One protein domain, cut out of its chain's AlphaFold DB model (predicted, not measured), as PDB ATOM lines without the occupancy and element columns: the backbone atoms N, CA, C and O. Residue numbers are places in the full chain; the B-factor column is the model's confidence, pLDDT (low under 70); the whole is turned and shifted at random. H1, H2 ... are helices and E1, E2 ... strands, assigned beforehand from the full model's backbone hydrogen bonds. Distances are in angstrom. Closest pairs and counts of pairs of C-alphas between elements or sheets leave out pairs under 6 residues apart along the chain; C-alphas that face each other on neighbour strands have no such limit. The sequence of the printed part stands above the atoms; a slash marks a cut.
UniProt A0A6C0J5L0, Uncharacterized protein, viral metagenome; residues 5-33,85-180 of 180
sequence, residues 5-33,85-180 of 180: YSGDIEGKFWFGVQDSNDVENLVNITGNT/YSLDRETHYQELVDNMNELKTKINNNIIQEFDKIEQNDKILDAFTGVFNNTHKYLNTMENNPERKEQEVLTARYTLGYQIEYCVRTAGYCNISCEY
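AT A GLANCE: This is residues 5 to 33 and 85 to 180 of the 180 residues of an uncharacterized protein of viral metagenome (UniProt A0A6C0J5L0). One long helix, H5, runs through the middle; H2 packs alongside it, H4 packs beside its residues 148 to 155 with H3 folded back beside H4, and a small three-stranded sheet packs on its residues 160 to 171. The printed part has 125 residues, with five named helices and three named strands in the order E1, H1, E2, H2, H3, H4, H5, E3. The sheet's order is E1, E3, E2, all antiparallel, and the class is mostly helix. The whole is compact, with a radius of gyration of the C-alphas of 13.8 A and spans of 41 by 30 by 26 A.

HOW THE PARTS SIT: Begin at E1, residues 5 to 7, an edge strand antiparallel to the inner strand E3, residues 173 to 179; look for N 6 and O 177, 2.9 A apart and within hydrogen-bond range. The other edge strand, E2, residues 85 to 88, is antiparallel to E3, with N 174 and O 87 within hydrogen-bond range at 2.8 A. The pairing is staggered: E3 pairs with E2 over residues 173 to 176 and with E1 over 176 to 178. The hub, H5, residues 148 to 171, is on one face of this sheet, making two layers, helix over strands; its height over the sheet is 11.9 A, and it runs along E3 at 22 degrees on the local plane. H1, residues 22 to 25, only grazes the sheet and touches H5, closest at the C-alphas of Asp 22 and Arg 157, 6.7 A. H2, residues 93 to 106, touches H5 at a shallow tilt of 27 degrees, opposite ways, closest at the C-alphas of Met 100 and Tyr 158, 6.7 A. H3, residues 109 to 115, and H4, residues 133 to 140, form a helical hairpin, closest at the C-alphas of Ile 111 and Thr 135, 5.3 A. H4 and H5 form another, closest at the C-alphas of Leu 139 and Glu 152, 6.9 A. H2 and H4 are apart. Every O i to N i+4 pair is within hydrogen-bond range in H3 and H5, against 9 of 10 in H2 and 3 of 4 in H4; H1 is too short for one.

IN THESE COORDINATES: Find C-alpha 5 at (133.552, 160.491, 187.944), where E1 begins. H2 spans 20.3 A. H5 runs 34.1 A from C-alpha 148 at (144.920, 177.149, 200.919), and E3 runs 20.1 A to C-alpha 179 at (133.522, 163.715, 182.780).

THE WHOLE: The farthest C-alphas, of Glu 90 and Asn 144, are 42.9 A apart. Residues 34 to 84 are not printed; C-alphas 33 and 85 are 9.4 A apart across the cut. The links E1 to H1 and H3 to H4 are long. No printed residue is under 70 in pLDDT.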
ATOM      1  N   TYR A   5     132.957 161.757 188.344       97.00
ATOM      2  CA  TYR A   5     133.552 160.491 187.944       97.00
ATOM      3  C   TYR A   5     132.690 159.348 188.472       97.00
ATOM      4  O   TYR A   5     132.031 159.485 189.506       97.00
ATOM      5  N   SER A   6     132.663 158.245 187.734       96.38
ATOM      6  CA  SER A   6     131.823 157.076 188.000       96.38
ATOM      7  C   SER A   6     132.519 155.786 187.558       96.38
ATOM      8  O   SER A   6     133.546 155.843 186.884       96.38
ATOM      9  N   GLY A   7     131.973 154.625 187.926       95.69
ATOM     10  CA  GLY A   7     132.563 153.312 187.651       95.69
ATOM     11  C   GLY A   7     132.654 152.486 188.929       95.69
ATOM     12  O   GLY A   7     131.678 152.390 189.669       95.69
ATOM     13  N   ASP A   8     133.830 151.920 189.202       98.19
ATOM     14  CA  ASP A   8     134.107 151.194 190.450       98.19
ATOM     15  C   ASP A   8     134.251 152.139 191.662       98.19
ATOM     16  O   ASP A   8     134.151 151.708 192.813       98.19
ATOM     17  N   ILE A   9     134.466 153.434 191.403       98.44
ATOM     18  CA  ILE A   9     134.345 154.521 192.377       98.44
ATOM     19  C   ILE A   9     133.486 155.643 191.794       98.44
ATOM     20  O   ILE A   9     133.434 155.833 190.579       98.44
ATOM     21  N   GLU A  10     132.855 156.429 192.659       98.06
ATOM     22  CA  GLU A  10     132.032 157.561 192.252       98.06
ATOM     23  C   GLU A  10     132.258 158.802 193.115       98.06
ATOM     24  O   GLU A  10     132.636 158.742 194.292       98.06
ATOM     25  N   GLY A  11     132.048 159.958 192.494       97.06
ATOM     26  CA  GLY A  11     132.193 161.237 193.159       97.06
ATOM     27  C   GLY A  11     132.218 162.413 192.199       97.06
ATOM     28  O   GLY A  11     131.785 162.347 191.050       97.06
ATOM     29  N   LYS A  12     132.691 163.548 192.712       95.69
ATOM     30  CA  LYS A  12     132.655 164.831 192.012       95.69
ATOM     31  C   LYS A  12     134.010 165.519 192.061       95.69
ATOM     32  O   LYS A  12     134.576 165.694 193.141       95.69
ATOM     33  N   PHE A  13     134.473 165.999 190.912       95.88
ATOM     34  CA  PHE A  13     135.660 166.840 190.830       95.88
ATOM     35  C   PHE A  13     135.425 168.197 191.496       95.88
ATOM     36  O   PHE A  13     134.353 168.813 191.393       95.88
ATOM     37  N   TRP A  14     136.451 168.697 192.179       94.12
ATOM     38  CA  TRP A  14     136.364 169.968 192.882       94.12
ATOM     39  C   TRP A  14     136.382 171.129 191.887       94.12
ATOM     40  O   TRP A  14     137.350 171.344 191.157       94.12
ATOM     41  N   PHE A  15     135.292 171.895 191.866       91.00
ATOM     42  CA  PHE A  15     135.090 172.970 190.900       91.00
ATOM     43  C   PHE A  15     136.185 174.043 191.001       91.00
ATOM     44  O   PHE A  15     136.363 174.653 192.054       91.00
ATOM     45  N   GLY A  16     136.894 174.284 189.894       88.81
ATOM     46  CA  GLY A  16     137.982 175.266 189.817       88.81
ATOM     47  C   GLY A  16     139.276 174.856 190.532       88.81
ATOM     48  O   GLY A  16     140.157 175.701 190.699       88.81
ATOM     49  N   VAL A  17     139.381 173.594 190.964       92.88
ATOM     50  CA  VAL A  17     140.519 173.054 191.724       92.88
ATOM     51  C   VAL A  17     141.097 171.803 191.065       92.88
ATOM     52  O   VAL A  17     142.313 171.702 190.961       92.88
ATOM     53  N   GLN A  18     140.252 170.861 190.644       94.12
ATOM     54  CA  GLN A  18     140.681 169.531 190.217       94.12
ATOM     55  C   GLN A  18     140.324 169.259 188.756       94.12
ATOM     56  O   GLN A  18     139.168 169.442 188.362       94.12
ATOM     57  N   ASP A  19     141.309 168.791 187.990       94.19
ATOM     58  CA  ASP A  19     141.166 168.407 186.585       94.19
ATOM     59  C   ASP A  19     140.536 167.014 186.426       94.19
ATOM     60  O   ASP A  19     140.656 166.162 187.304       94.19
ATOM     61  N   SER A  20     139.847 166.764 185.309       93.62
ATOM     62  CA  SER A  20     139.180 165.471 185.067       93.62
ATOM     63  C   SER A  20     140.158 164.331 184.798       93.62
ATOM     64  O   SER A  20     139.831 163.171 185.026       93.62
ATOM     65  N   ASN A  21     141.371 164.659 184.350       94.81
ATOM     66  CA  ASN A  21     142.458 163.710 184.146       94.81
ATOM     67  C   ASN A  21     143.410 163.626 185.353       94.81
ATOM     68  O   ASN A  21     144.529 163.147 185.220       94.81
ATOM     69  N   ASP A  22     143.001 164.075 186.549       96.69
ATOM     70  CA  ASP A  22     143.882 164.114 187.730       96.69
ATOM     71  C   ASP A  22     144.353 162.717 188.200       96.69
ATOM     72  O   ASP A  22     145.308 162.618 188.968       96.69
ATOM     73  N   VAL A  23     143.753 161.638 187.676       97.31
ATOM     74  CA  VAL A  23     144.262 160.255 187.778       97.31
ATOM     75  C   VAL A  23     145.691 160.134 187.229       97.31
ATOM     76  O   VAL A  23     146.520 159.442 187.814       97.31
ATOM     77  N   GLU A  24     146.023 160.865 186.165       97.38
ATOM     78  CA  GLU A  24     147.349 160.857 185.523       97.38
ATOM     79  C   GLU A  24     148.430 161.513 186.400       97.38
ATOM     80  O   GLU A  24     149.623 161.327 186.180       97.38
ATOM     81  N   ASN A  25     148.030 162.260 187.438       97.06
ATOM     82  CA  ASN A  25     148.945 162.780 188.457       97.06
ATOM     83  C   ASN A  25     149.171 161.802 189.624       97.06
ATOM     84  O   ASN A  25     149.952 162.106 190.529       97.06
ATOM     85  N   LEU A  26     148.449 160.679 189.655       97.62
ATOM     86  CA  LEU A  26     148.566 159.644 190.683       97.62
ATOM     87  C   LEU A  26     149.375 158.443 190.193       97.62
ATOM     88  O   LEU A  26     150.066 157.821 190.995       97.62
ATOM     89  N   VAL A  27     149.285 158.123 188.903       97.06
ATOM     90  CA  VAL A  27     149.965 156.990 188.264       97.06
ATOM     91  C   VAL A  27     150.286 157.359 186.817       97.06
ATOM     92  O   VAL A  27     149.505 158.069 186.185       97.06
ATOM     93  N   ASN A  28     151.394 156.858 186.270       96.38
ATOM     94  CA  ASN A  28     151.738 156.992 184.859       96.38
ATOM     95  C   ASN A  28     150.814 156.139 183.967       96.38
ATOM     96  O   ASN A  28     151.167 155.047 183.521       96.38
ATOM     97  N   ILE A  29     149.621 156.666 183.712       95.00
ATOM     98  CA  ILE A  29     148.583 156.098 182.852       95.00
ATOM     99  C   ILE A  29     148.098 157.175 181.875       95.00
ATOM    100  O   ILE A  29     148.247 158.369 182.128       95.00
ATOM    101  N   THR A  30     147.523 156.771 180.747       93.25
ATOM    102  CA  THR A  30     146.855 157.681 179.810       93.25
ATOM    103  C   THR A  30     145.382 157.318 179.742       93.25
ATOM    104  O   THR A  30     145.052 156.138 179.622       93.25
ATOM    105  N   GLY A  31     144.509 158.321 179.859       89.00
ATOM    106  CA  GLY A  31     143.070 158.122 179.733       89.00
ATOM    107  C   GLY A  31     142.686 157.600 178.350       89.00
ATOM    108  O   GLY A  31     143.242 158.016 177.335       89.00
ATOM    109  N   ASN A  32     141.720 156.689 178.316       88.12
ATOM    110  CA  ASN A  32     141.074 156.257 177.088       88.12
ATOM    111  C   ASN A  32     139.923 157.210 176.782       88.12
ATOM    112  O   ASN A  32     138.994 157.340 177.580       88.12
ATOM    113  N   THR A  33     139.976 157.845 175.621       86.00
ATOM    114  CA  THR A  33     138.853 158.609 175.090       86.00
ATOM    115  C   THR A  33     137.791 157.643 174.582       86.00
ATOM    116  O   THR A  33     138.099 156.731 173.810       86.00
ATOM    117  N   TYR A  85     139.801 155.369 182.766       96.69
ATOM    118  CA  TYR A  85     141.007 154.827 183.380       96.69
ATOM    119  C   TYR A  85     140.730 153.414 183.883       96.69
ATOM    120  O   TYR A  85     139.721 153.182 184.542       96.69
ATOM    121  N   SER A  86     141.640 152.484 183.599       96.50
ATOM    122  CA  SER A  86     141.606 151.116 184.120       96.50
ATOM    123  C   SER A  86     142.911 150.859 184.853       96.50
ATOM    124  O   SER A  86     143.951 150.678 184.222       96.50
ATOM    125  N   LEU A  87     142.857 150.860 186.181       97.81
ATOM    126  CA  LEU A  87     144.006 150.597 187.037       97.81
ATOM    127  C   LEU A  87     143.949 149.163 187.556       97.81
ATOM    128  O   LEU A  87     142.895 148.692 187.973       97.81
ATOM    129  N   ASP A  88     145.087 148.483 187.592       97.31
ATOM    130  CA  ASP A  88     145.211 147.118 188.101       97.31
ATOM    131  C   ASP A  88     146.362 146.980 189.099       97.31
ATOM    132  O   ASP A  88     147.287 147.798 189.175       97.31
ATOM    133  N   ARG A  89     146.285 145.918 189.900       97.31
ATOM    134  CA  ARG A  89     147.245 145.668 190.971       97.31
ATOM    135  C   ARG A  89     148.670 145.436 190.477       97.31
ATOM    136  O   ARG A  89     149.607 145.795 191.184       97.31
ATOM    137  N   GLU A  90     148.839 144.783 189.336       97.25
ATOM    138  CA  GLU A  90     150.143 144.302 188.883       97.25
ATOM    139  C   GLU A  90     150.980 145.426 188.278       97.25
ATOM    140  O   GLU A  90     152.194 145.461 188.475       97.25
ATOM    141  N   THR A  91     150.333 146.351 187.573       97.19
ATOM    142  CA  THR A  91     151.018 147.396 186.810       97.19
ATOM    143  C   THR A  91     150.981 148.766 187.493       97.19
ATOM    144  O   THR A  91     151.958 149.502 187.394       97.19
ATOM    145  N   HIS A  92     149.915 149.097 188.236       97.94
ATOM    146  CA  HIS A  92     149.665 150.469 188.705       97.94
ATOM    147  C   HIS A  92     149.783 150.650 190.229       97.94
ATOM    148  O   HIS A  92     150.119 151.732 190.710       97.94
ATOM    149  N   TYR A  93     149.497 149.613 191.023       97.94
ATOM    150  CA  TYR A  93     149.260 149.782 192.465       97.94
ATOM    151  C   TYR A  93     150.477 150.259 193.264       97.94
ATOM    152  O   TYR A  93     150.330 151.100 194.149       97.94
ATOM    153  N   GLN A  94     151.676 149.752 192.969       98.25
ATOM    154  CA  GLN A  94     152.870 150.157 193.717       98.25
ATOM    155  C   GLN A  94     153.201 151.637 193.484       98.25
ATOM    156  O   GLN A  94     153.443 152.364 194.443       98.25
ATOM    157  N   GLU A  95     153.136 152.093 192.231       98.56
ATOM    158  CA  GLU A  95     153.338 153.501 191.884       98.56
ATOM    159  C   GLU A  95     152.286 154.395 192.555       98.56
ATOM    160  O   GLU A  95     152.638 155.407 193.160       98.56
ATOM    161  N   LEU A  96     151.012 153.984 192.528       98.56
ATOM    162  CA  LEU A  96     149.937 154.692 193.220       98.56
ATOM    163  C   LEU A  96     150.246 154.866 194.712       98.56
ATOM    164  O   LEU A  96     150.119 155.966 195.245       98.56
ATOM    165  N   VAL A  97     150.652 153.791 195.394       98.50
ATOM    166  CA  VAL A  97     150.985 153.824 196.826       98.50
ATOM    167  C   VAL A  97     152.172 154.751 197.095       98.50
ATOM    168  O   VAL A  97     152.126 155.540 198.041       98.50
ATOM    169  N   ASP A  98     153.216 154.694 196.271       98.50
ATOM    170  CA  ASP A  98     154.411 155.526 196.432       98.50
ATOM    171  C   ASP A  98     154.092 157.016 196.232       98.50
ATOM    172  O   ASP A  98     154.422 157.843 197.089       98.50
ATOM    173  N   ASN A  99     153.344 157.354 195.179       98.38
ATOM    174  CA  ASN A  99     152.903 158.721 194.904       98.38
ATOM    175  C   ASN A  99     151.938 159.237 195.983       98.38
ATOM    176  O   ASN A  99     152.041 160.386 196.421       98.38
ATOM    177  N   MET A 100     151.038 158.389 196.488       98.19
ATOM    178  CA  MET A 100     150.156 158.727 197.610       98.19
ATOM    179  C   MET A 100     150.939 158.991 198.899       98.19
ATOM    180  O   MET A 100     150.622 159.932 199.632       98.19
ATOM    181  N   ASN A 101     151.988 158.214 199.175       98.19
ATOM    182  CA  ASN A 101     152.873 158.467 200.310       98.19
ATOM    183  C   ASN A 101     153.615 159.799 200.159       98.19
ATOM    184  O   ASN A 101     153.726 160.540 201.136       98.19
ATOM    185  N   GLU A 102     154.062 160.150 198.951       98.06
ATOM    186  CA  GLU A 102     154.667 161.455 198.686       98.06
ATOM    187  C   GLU A 102     153.659 162.599 198.890       98.06
ATOM    188  O   GLU A 102     153.961 163.568 199.594       98.06
ATOM    189  N   LEU A 103     152.441 162.477 198.349       97.50
ATOM    190  CA  LEU A 103     151.360 163.454 198.540       97.50
ATOM    191  C   LEU A 103     151.046 163.665 200.024       97.50
ATOM    192  O   LEU A 103     150.922 164.809 200.467       97.50
ATOM    193  N   LYS A 104     151.002 162.583 200.813       97.19
ATOM    194  CA  LYS A 104     150.768 162.632 202.264       97.19
ATOM    195  C   LYS A 104     151.773 163.533 202.992       97.19
ATOM    196  O   LYS A 104     151.405 164.148 203.986       97.19
ATOM    197  N   THR A 105     153.009 163.671 202.495       97.56
ATOM    198  CA  THR A 105     154.025 164.562 203.096       97.56
ATOM    199  C   THR A 105     153.804 166.050 202.810       97.56
ATOM    200  O   THR A 105     154.325 166.891 203.541       97.56
ATOM    201  N   LYS A 106     153.041 166.381 201.760       97.00
ATOM    202  CA  LYS A 106     152.782 167.758 201.301       97.00
ATOM    203  C   LYS A 106     151.464 168.321 201.841       97.00
ATOM    204  O   LYS A 106     151.267 169.536 201.876       97.00
ATOM    205  N   ILE A 107     150.551 167.448 202.261       95.81
ATOM    206  CA  ILE A 107     149.245 167.828 202.803       95.81
ATOM    207  C   ILE A 107     149.382 168.206 204.278       95.81
ATOM    208  O   ILE A 107     150.120 167.580 205.040       95.81
ATOM    209  N   ASN A 108     148.637 169.224 204.704       94.00
ATOM    210  CA  ASN A 108     148.584 169.641 206.094       94.00
ATOM    211  C   ASN A 108     148.230 168.446 206.992       94.00
ATOM    212  O   ASN A 108     147.208 167.784 206.807       94.00
ATOM    213  N   ASN A 109     149.057 168.208 208.008       94.12
ATOM    214  CA  ASN A 109     148.929 167.044 208.877       94.12
ATOM    215  C   ASN A 109     147.547 166.916 209.547       94.12
ATOM    216  O   ASN A 109     147.086 165.807 209.783       94.12
ATOM    217  N   ASN A 110     146.854 168.024 209.821       93.06
ATOM    218  CA  ASN A 110     145.514 167.968 210.403       93.06
ATOM    219  C   ASN A 110     144.465 167.434 209.413       93.06
ATOM    220  O   ASN A 110     143.524 166.774 209.836       93.06
ATOM    221  N   ILE A 111     144.639 167.661 208.106       94.44
ATOM    222  CA  ILE A 111     143.792 167.053 207.065       94.44
ATOM    223  C   ILE A 111     144.077 165.551 207.001       94.44
ATOM    224  O   ILE A 111     143.153 164.742 206.998       94.44
ATOM    225  N   ILE A 112     145.357 165.173 207.010       96.31
ATOM    226  CA  ILE A 112     145.784 163.771 207.009       96.31
ATOM    227  C   ILE A 112     145.228 163.002 208.215       96.31
ATOM    228  O   ILE A 112     144.736 161.889 208.058       96.31
ATOM    229  N   GLN A 113     145.215 163.614 209.397       95.50
ATOM    230  CA  GLN A 113     144.600 163.021 210.585       95.50
ATOM    231  C   GLN A 113     143.095 162.766 210.429       95.50
ATOM    232  O   GLN A 113     142.570 161.884 211.103       95.50
ATOM    233  N   GLU A 114     142.383 163.519 209.584       95.56
ATOM    234  CA  GLU A 114     140.984 163.218 209.262       95.56
ATOM    235  C   GLU A 114     140.867 162.017 208.316       95.56
ATOM    236  O   GLU A 114     139.975 161.196 208.515       95.56
ATOM    237  N   PHE A 115     141.788 161.848 207.358       96.38
ATOM    238  CA  PHE A 115     141.856 160.635 206.528       96.38
ATOM    239  C   PHE A 115     142.167 159.381 207.350       96.38
ATOM    240  O   PHE A 115     141.545 158.342 207.139       96.38
ATOM    241  N   ASP A 116     143.078 159.471 208.322       95.62
ATOM    242  CA  ASP A 116     143.445 158.338 209.184       95.62
ATOM    243  C   ASP A 116     142.266 157.859 210.069       95.62
ATOM    244  O   ASP A 116     142.298 156.750 210.602       95.62
ATOM    245  N   LYS A 117     141.209 158.673 210.228       96.19
ATOM    246  CA  LYS A 117     139.975 158.319 210.960       96.19
ATOM    247  C   LYS A 117     138.924 157.633 210.086       96.19
ATOM    248  O   LYS A 117     137.921 157.166 210.629       96.19
ATOM    249  N   ILE A 118     139.102 157.610 208.765       96.69
ATOM    250  CA  ILE A 118     138.135 157.009 207.845       96.69
ATOM    251  C   ILE A 118     138.145 155.490 208.034       96.69
ATOM    252  O   ILE A 118     139.178 154.823 207.939       96.69
ATOM    253  N   GLU A 119     136.967 154.941 208.313       96.88
ATOM    254  CA  GLU A 119     136.770 153.502 208.447       96.88
ATOM    255  C   GLU A 119     136.988 152.805 207.095       96.88
ATOM    256  O   GLU A 119     136.443 153.225 206.078       96.88
ATOM    257  N   GLN A 120     137.775 151.724 207.086       97.00
ATOM    258  CA  GLN A 120     138.133 150.971 205.877       97.00
ATOM    259  C   GLN A 120     136.978 150.083 205.383       97.00
ATOM    260  O   GLN A 120     137.019 148.862 205.539       97.00
ATOM    261  N   ASN A 121     135.949 150.686 204.791       97.75
ATOM    262  CA  ASN A 121     134.790 149.993 204.225       97.75
ATOM    263  C   ASN A 121     134.352 150.591 202.876       97.75
ATOM    264  O   ASN A 121     134.811 151.662 202.482       97.75
ATOM    265  N   ASP A 122     133.425 149.909 202.201       97.69
ATOM    266  CA  ASP A 122     132.977 150.231 200.839       97.69
ATOM    267  C   ASP A 122     132.372 151.631 200.684       97.69
ATOM    268  O   ASP A 122     132.250 152.123 199.567       97.69
ATOM    269  N   LYS A 123     132.051 152.336 201.780       97.81
ATOM    270  CA  LYS A 123     131.644 153.747 201.697       97.81
ATOM    271  C   LYS A 123     132.748 154.642 201.135       97.81
ATOM    272  O   LYS A 123     132.455 155.750 200.716       97.81
ATOM    273  N   ILE A 124     134.001 154.187 201.138       98.25
ATOM    274  CA  ILE A 124     135.114 154.870 200.474       98.25
ATOM    275  C   ILE A 124     134.900 154.921 198.955       98.25
ATOM    276  O   ILE A 124     135.294 155.899 198.334       98.25
ATOM    277  N   LEU A 125     134.262 153.915 198.349       98.38
ATOM    278  CA  LEU A 125     134.066 153.866 196.897       98.38
ATOM    279  C   LEU A 125     133.138 154.985 196.402       98.38
ATOM    280  O   LEU A 125     133.324 155.468 195.292       98.38
ATOM    281  N   ASP A 126     132.222 155.460 197.247       97.88
ATOM    282  CA  ASP A 126     131.289 156.546 196.942       97.88
ATOM    283  C   ASP A 126     131.581 157.790 197.802       97.88
ATOM    284  O   ASP A 126     131.275 157.852 199.000       97.88
ATOM    285  N   ALA A 127     132.132 158.836 197.181       95.62
ATOM    286  CA  ALA A 127     132.426 160.097 197.860       95.62
ATOM    287  C   ALA A 127     131.158 160.831 198.356       95.62
ATOM    288  O   ALA A 127     131.242 161.641 199.289       95.62
ATOM    289  N   PHE A 128     129.978 160.549 197.791       96.00
ATOM    290  CA  PHE A 128     128.699 161.138 198.198       96.00
ATOM    291  C   PHE A 128     128.170 160.588 199.522       96.00
ATOM    292  O   PHE A 128     127.362 161.256 200.176       96.00
ATOM    293  N   THR A 129     128.684 159.449 199.996       96.38
ATOM    294  CA  THR A 129     128.412 158.952 201.357       96.38
ATOM    295  C   THR A 129     128.830 159.946 202.445       96.38
ATOM    296  O   THR A 129     128.360 159.872 203.585       96.38
ATOM    297  N   GLY A 130     129.724 160.883 202.110       94.81
ATOM    298  CA  GLY A 130     130.213 161.908 203.018       94.81
ATOM    299  C   GLY A 130     131.349 161.446 203.928       94.81
ATOM    300  O   GLY A 130     131.670 162.158 204.883       94.81
ATOM    301  N   VAL A 131     131.979 160.299 203.647       95.56
ATOM    302  CA  VAL A 131     133.160 159.804 204.386       95.56
ATOM    303  C   VAL A 131     134.307 160.819 204.423       95.56
ATOM    304  O   VAL A 131     135.001 160.926 205.431       95.56
ATOM    305  N   PHE A 132     134.440 161.646 203.382       95.06
ATOM    306  CA  PHE A 132     135.460 162.692 203.290       95.06
ATOM    307  C   PHE A 132     135.009 164.053 203.856       95.06
ATOM    308  O   PHE A 132     135.795 164.991 203.912       95.06
ATOM    309  N   ASN A 133     133.774 164.210 204.352       92.88
ATOM    310  CA  ASN A 133     133.240 165.521 204.765       92.88
ATOM    311  C   ASN A 133     134.091 166.248 205.821       92.88
ATOM    312  O   ASN A 133     134.108 167.480 205.863       92.88
ATOM    313  N   ASN A 134     134.777 165.515 206.700       90.38
ATOM    314  CA  ASN A 134     135.610 166.130 207.732       90.38
ATOM    315  C   ASN A 134     136.926 166.701 207.186       90.38
ATOM    316  O   ASN A 134     137.375 167.727 207.698       90.38
ATOM    317  N   THR A 135     137.492 166.127 206.119       87.69
ATOM    318  CA  THR A 135     138.716 166.653 205.487       87.69
ATOM    319  C   THR A 135     138.437 168.035 204.878       87.69
ATOM    320  O   THR A 135     139.179 168.990 205.114       87.69
ATOM    321  N   HIS A 136     137.279 168.198 204.221       83.19
ATOM    322  CA  HIS A 136     136.818 169.475 203.668       83.19
ATOM    323  C   HIS A 136     136.581 170.559 204.729       83.19
ATOM    324  O   HIS A 136     136.880 171.733 204.503       83.19
ATOM    325  N   LYS A 137     136.045 170.190 205.904       86.81
ATOM    326  CA  LYS A 137     135.804 171.154 206.996       86.81
ATOM    327  C   LYS A 137     137.093 171.840 207.427       86.81
ATOM    328  O   LYS A 137     137.061 173.033 207.717       86.81
ATOM    329  N   TYR A 138     138.207 171.110 207.450       84.50
ATOM    330  CA  TYR A 138     139.488 171.676 207.840       84.50
ATOM    331  C   TYR A 138     140.001 172.694 206.811       84.50
ATOM    332  O   TYR A 138     140.431 173.778 207.199       84.50
ATOM    333  N   LEU A 139     139.879 172.418 205.510       85.38
ATOM    334  CA  LEU A 139     140.278 173.366 204.458       85.38
ATOM    335  C   LEU A 139     139.536 174.703 204.553       85.38
ATOM    336  O   LEU A 139     140.141 175.758 204.378       85.38
ATOM    337  N   ASN A 140     138.255 174.683 204.931       84.06
ATOM    338  CA  ASN A 140     137.484 175.911 205.147       84.06
ATOM    339  C   ASN A 140     138.044 176.778 206.288       84.06
ATOM    340  O   ASN A 140     137.875 177.994 206.270       84.06
ATOM    341  N   THR A 141     138.752 176.192 207.260       86.31
ATOM    342  CA  THR A 141     139.413 176.959 208.334       86.31
ATOM    343  C   THR A 141     140.659 177.710 207.855       86.31
ATOM    344  O   THR A 141     141.150 178.599 208.549       86.31
ATOM    345  N   MET A 142     141.152 177.404 206.650       83.62
ATOM    346  CA  MET A 142     142.340 178.008 206.046       83.62
ATOM    347  C   MET A 142     142.015 179.236 205.182       83.62
ATOM    348  O   MET A 142     142.824 179.608 204.339       83.62
ATOM    349  N   GLU A 143     140.855 179.878 205.359       76.88
ATOM    350  CA  GLU A 143     140.308 180.885 204.433       76.88
ATOM    351  C   GLU A 143     141.285 182.007 204.036       76.88
ATOM    352  O   GLU A 143     141.308 182.405 202.875       76.88
ATOM    353  N   ASN A 144     142.138 182.449 204.965       83.31
ATOM    354  CA  ASN A 144     143.131 183.507 204.743       83.31
ATOM    355  C   ASN A 144     144.573 182.989 204.583       83.31
ATOM    356  O   ASN A 144     145.517 183.778 204.601       83.31
ATOM    357  N   ASN A 145     144.769 181.673 204.484       85.19
ATOM    358  CA  ASN A 145     146.090 181.087 204.308       85.19
ATOM    359  C   ASN A 145     146.482 181.130 202.815       85.19
ATOM    360  O   ASN A 145     145.742 180.585 201.992       85.19
ATOM    361  N   PRO A 146     147.634 181.723 202.444       87.69
ATOM    362  CA  PRO A 146     148.098 181.741 201.054       87.69
ATOM    363  C   PRO A 146     148.287 180.339 200.448       87.69
ATOM    364  O   PRO A 146     148.145 180.178 199.240       87.69
ATOM    365  N   GLU A 147     148.538 179.319 201.271       89.62
ATOM    366  CA  GLU A 147     148.714 177.920 200.857       89.62
ATOM    367  C   GLU A 147     147.382 177.179 200.670       89.62
ATOM    368  O   GLU A 147     147.371 176.027 200.240       89.62
ATOM    369  N   ARG A 148     146.235 177.805 200.980       91.00
ATOM    370  CA  ARG A 148     144.920 177.149 200.919       91.00
ATOM    371  C   ARG A 148     144.669 176.491 199.566       91.00
ATOM    372  O   ARG A 148     144.250 175.343 199.528       91.00
ATOM    373  N   LYS A 149     144.937 177.206 198.469       91.81
ATOM    374  CA  LYS A 149     144.669 176.700 197.118       91.81
ATOM    375  C   LYS A 149     145.521 175.472 196.789       91.81
ATOM    376  O   LYS A 149     145.029 174.527 196.187       91.81
ATOM    377  N   GLU A 150     146.783 175.470 197.210       94.25
ATOM    378  CA  GLU A 150     147.661 174.308 197.057       94.25
ATOM    379  C   GLU A 150     147.141 173.121 197.876       94.25
ATOM    380  O   GLU A 150     147.033 172.011 197.361       94.25
ATOM    381  N   GLN A 151     146.727 173.363 199.120       94.94
ATOM    382  CA  GLN A 151     146.147 172.329 199.974       94.94
ATOM    383  C   GLN A 151     144.817 171.788 199.433       94.94
ATOM    384  O   GLN A 151     144.565 170.593 199.563       94.94
ATOM    385  N   GLU A 152     143.990 172.617 198.791       94.94
ATOM    386  CA  GLU A 152     142.771 172.181 198.097       94.94
ATOM    387  C   GLU A 152     143.104 171.222 196.946       94.94
ATOM    388  O   GLU A 152     142.521 170.142 196.882       94.94
ATOM    389  N   VAL A 153     144.082 171.561 196.096       96.06
ATOM    390  CA  VAL A 153     144.527 170.692 194.989       96.06
ATOM    391  C   VAL A 153     145.081 169.368 195.516       96.06
ATOM    392  O   VAL A 153     144.654 168.301 195.081       96.06
ATOM    393  N   LEU A 154     145.993 169.419 196.493       97.06
ATOM    394  CA  LEU A 154     146.600 168.217 197.068       97.06
ATOM    395  C   LEU A 154     145.559 167.324 197.756       97.06
ATOM    396  O   LEU A 154     145.599 166.106 197.603       97.06
ATOM    397  N   THR A 155     144.606 167.914 198.482       96.38
ATOM    398  CA  THR A 155     143.547 167.163 199.173       96.38
ATOM    399  C   THR A 155     142.554 166.555 198.189       96.38
ATOM    400  O   THR A 155     142.147 165.410 198.382       96.38
ATOM    401  N   ALA A 156     142.175 167.276 197.131       96.75
ATOM    402  CA  ALA A 156     141.297 166.753 196.087       96.75
ATOM    403  C   ALA A 156     141.933 165.542 195.387       96.75
ATOM    404  O   ALA A 156     141.312 164.479 195.307       96.75
ATOM    405  N   ARG A 157     143.210 165.660 194.999       98.06
ATOM    406  CA  ARG A 157     143.984 164.563 194.402       98.06
ATOM    407  C   ARG A 157     144.129 163.372 195.340       98.06
ATOM    408  O   ARG A 157     143.906 162.235 194.938       98.06
ATOM    409  N   TYR A 158     144.467 163.625 196.603       98.06
ATOM    410  CA  TYR A 158     144.606 162.565 197.600       98.06
ATOM    411  C   TYR A 158     143.275 161.870 197.888       98.06
ATOM    412  O   TYR A 158     143.263 160.666 198.089       98.06
ATOM    413  N   THR A 159     142.149 162.589 197.853       97.75
ATOM    414  CA  THR A 159     140.812 161.983 197.985       97.75
ATOM    415  C   THR A 159     140.564 160.985 196.857       97.75
ATOM    416  O   THR A 159     140.250 159.830 197.132       97.75
ATOM    417  N   LEU A 160     140.791 161.395 195.605       98.38
ATOM    418  CA  LEU A 160     140.657 160.518 194.439       98.38
ATOM    419  C   LEU A 160     141.587 159.300 194.546       98.38
ATOM    420  O   LEU A 160     141.139 158.160 194.437       98.38
ATOM    421  N   GLY A 161     142.867 159.523 194.852       98.38
ATOM    422  CA  GLY A 161     143.840 158.447 195.028       98.38
ATOM    423  C   GLY A 161     143.510 157.503 196.184       98.38
ATOM    424  O   GLY A 161     143.775 156.310 196.082       98.38
ATOM    425  N   TYR A 162     142.880 157.992 197.255       98.56
ATOM    426  CA  TYR A 162     142.439 157.170 198.384       98.56
ATOM    427  C   TYR A 162     141.327 156.198 197.973       98.56
ATOM    428  O   TYR A 162     141.347 155.033 198.370       98.56
ATOM    429  N   GLN A 163     140.380 156.653 197.146       98.62
ATOM    430  CA  GLN A 163     139.327 155.796 196.594       98.62
ATOM    431  C   GLN A 163     139.907 154.747 195.639       98.62
ATOM    432  O   GLN A 163     139.589 153.564 195.761       98.62
ATOM    433  N   ILE A 164     140.808 155.164 194.742       98.62
ATOM    434  CA  ILE A 164     141.491 154.272 193.794       98.62
ATOM    435  C   ILE A 164     142.305 153.210 194.537       98.62
ATOM    436  O   ILE A 164     142.188 152.025 194.230       98.62
ATOM    437  N   GLU A 165     143.103 153.611 195.530       98.56
ATOM    438  CA  GLU A 165     143.916 152.694 196.336       98.56
ATOM    439  C   GLU A 165     143.033 151.647 197.002       98.56
ATOM    440  O   GLU A 165     143.308 150.452 196.880       98.56
ATOM    441  N   TYR A 166     141.955 152.089 197.658       98.62
ATOM    442  CA  TYR A 166     141.026 151.195 198.334       98.62
ATOM    443  C   TYR A 166     140.414 150.190 197.353       98.62
ATOM    444  O   TYR A 166     140.398 148.988 197.631       98.62
ATOM    445  N   CYS A 167     139.967 150.666 196.190       98.56
ATOM    446  CA  CYS A 167     139.375 149.841 195.145       98.56
ATOM    447  C   CYS A 167     140.370 148.789 194.617       98.56
ATOM    448  O   CYS A 167     140.119 147.588 194.723       98.56
ATOM    449  N   VAL A 168     141.572 149.192 194.186       98.44
ATOM    450  CA  VAL A 168     142.591 148.261 193.661       98.44
ATOM    451  C   VAL A 168     143.083 147.283 194.741       98.44
ATOM    452  O   VAL A 168     143.294 146.089 194.484       98.44
ATOM    453  N   ARG A 169     143.236 147.735 195.990       98.12
ATOM    454  CA  ARG A 169     143.645 146.865 197.102       98.12
ATOM    455  C   ARG A 169     142.597 145.806 197.434       98.12
ATOM    456  O   ARG A 169     142.974 144.690 197.788       98.12
ATOM    457  N   THR A 170     141.311 146.122 197.329       97.88
ATOM    458  CA  THR A 170     140.225 145.202 197.707       97.88
ATOM    459  C   THR A 170     139.760 144.327 196.542       97.88
ATOM    460  O   THR A 170     139.665 143.112 196.716       97.88
ATOM    461  N   ALA A 171     139.567 144.898 195.353       97.56
ATOM    462  CA  ALA A 171     139.064 144.203 194.165       97.56
ATOM    463  C   ALA A 171     140.170 143.698 193.218       97.56
ATOM    464  O   ALA A 171     139.961 142.742 192.476       97.56
ATOM    465  N   GLY A 172     141.366 144.292 193.263       97.75
ATOM    466  CA  GLY A 172     142.483 143.967 192.361       97.75
ATOM    467  C   GLY A 172     142.567 144.850 191.118       97.75
ATOM    468  O   GLY A 172     143.607 144.856 190.462       97.75
ATOM    469  N   TYR A 173     141.521 145.622 190.836       97.75
ATOM    470  CA  TYR A 173     141.443 146.598 189.755       97.75
ATOM    471  C   TYR A 173     140.488 147.742 190.137       97.75
ATOM    472  O   TYR A 173     139.794 147.638 191.146       97.75
ATOM    473  N   CYS A 174     140.484 148.825 189.358       98.38
ATOM    474  CA  CYS A 174     139.576 149.963 189.488       98.38
ATOM    475  C   CYS A 174     139.373 150.634 188.122       98.38
ATOM    476  O   CYS A 174     140.333 151.135 187.532       98.38
ATOM    477  N   ASN A 175     138.135 150.645 187.629       97.31
ATOM    478  CA  ASN A 175     137.726 151.312 186.398       97.31
ATOM    479  C   ASN A 175     136.968 152.596 186.711       97.31
ATOM    480  O   ASN A 175     136.040 152.600 187.522       97.31
ATOM    481  N   ILE A 176     137.346 153.682 186.047       96.81
ATOM    482  CA  ILE A 176     136.818 155.018 186.318       96.81
ATOM    483  C   ILE A 176     136.561 155.724 184.999       96.81
ATOM    484  O   ILE A 176     137.442 155.779 184.152       96.81
ATOM    485  N   SER A 177     135.376 156.300 184.846       95.25
ATOM    486  CA  SER A 177     135.030 157.244 183.790       95.25
ATOM    487  C   SER A 177     134.914 158.643 184.390       95.25
ATOM    488  O   SER A 177     134.195 158.835 185.370       95.25
ATOM    489  N   CYS A 178     135.627 159.611 183.823       94.94
ATOM    490  CA  CYS A 178     135.774 160.974 184.324       94.94
ATOM    491  C   CYS A 178     135.207 161.980 183.316       94.94
ATOM    492  O   CYS A 178     135.773 162.124 182.237       94.94
ATOM    493  N   GLU A 179     134.138 162.700 183.653       93.25
ATOM    494  CA  GLU A 179     133.522 163.715 182.780       93.25
ATOM    495  C   GLU A 179     134.415 164.949 182.569       93.25
ATOM    496  O   GLU A 179     135.103 165.372 183.503       93.25
ATOM    497  N   TYR A 180     134.350 165.576 181.389       87.06
ATOM    498  CA  TYR A 180     135.098 166.794 181.034       87.06
ATOM    499  C   TYR A 180     134.507 168.119 181.507       87.06
ATOM    500  O   TYR A 180     133.276 168.252 181.693       87.06
TER     501      TYR A 180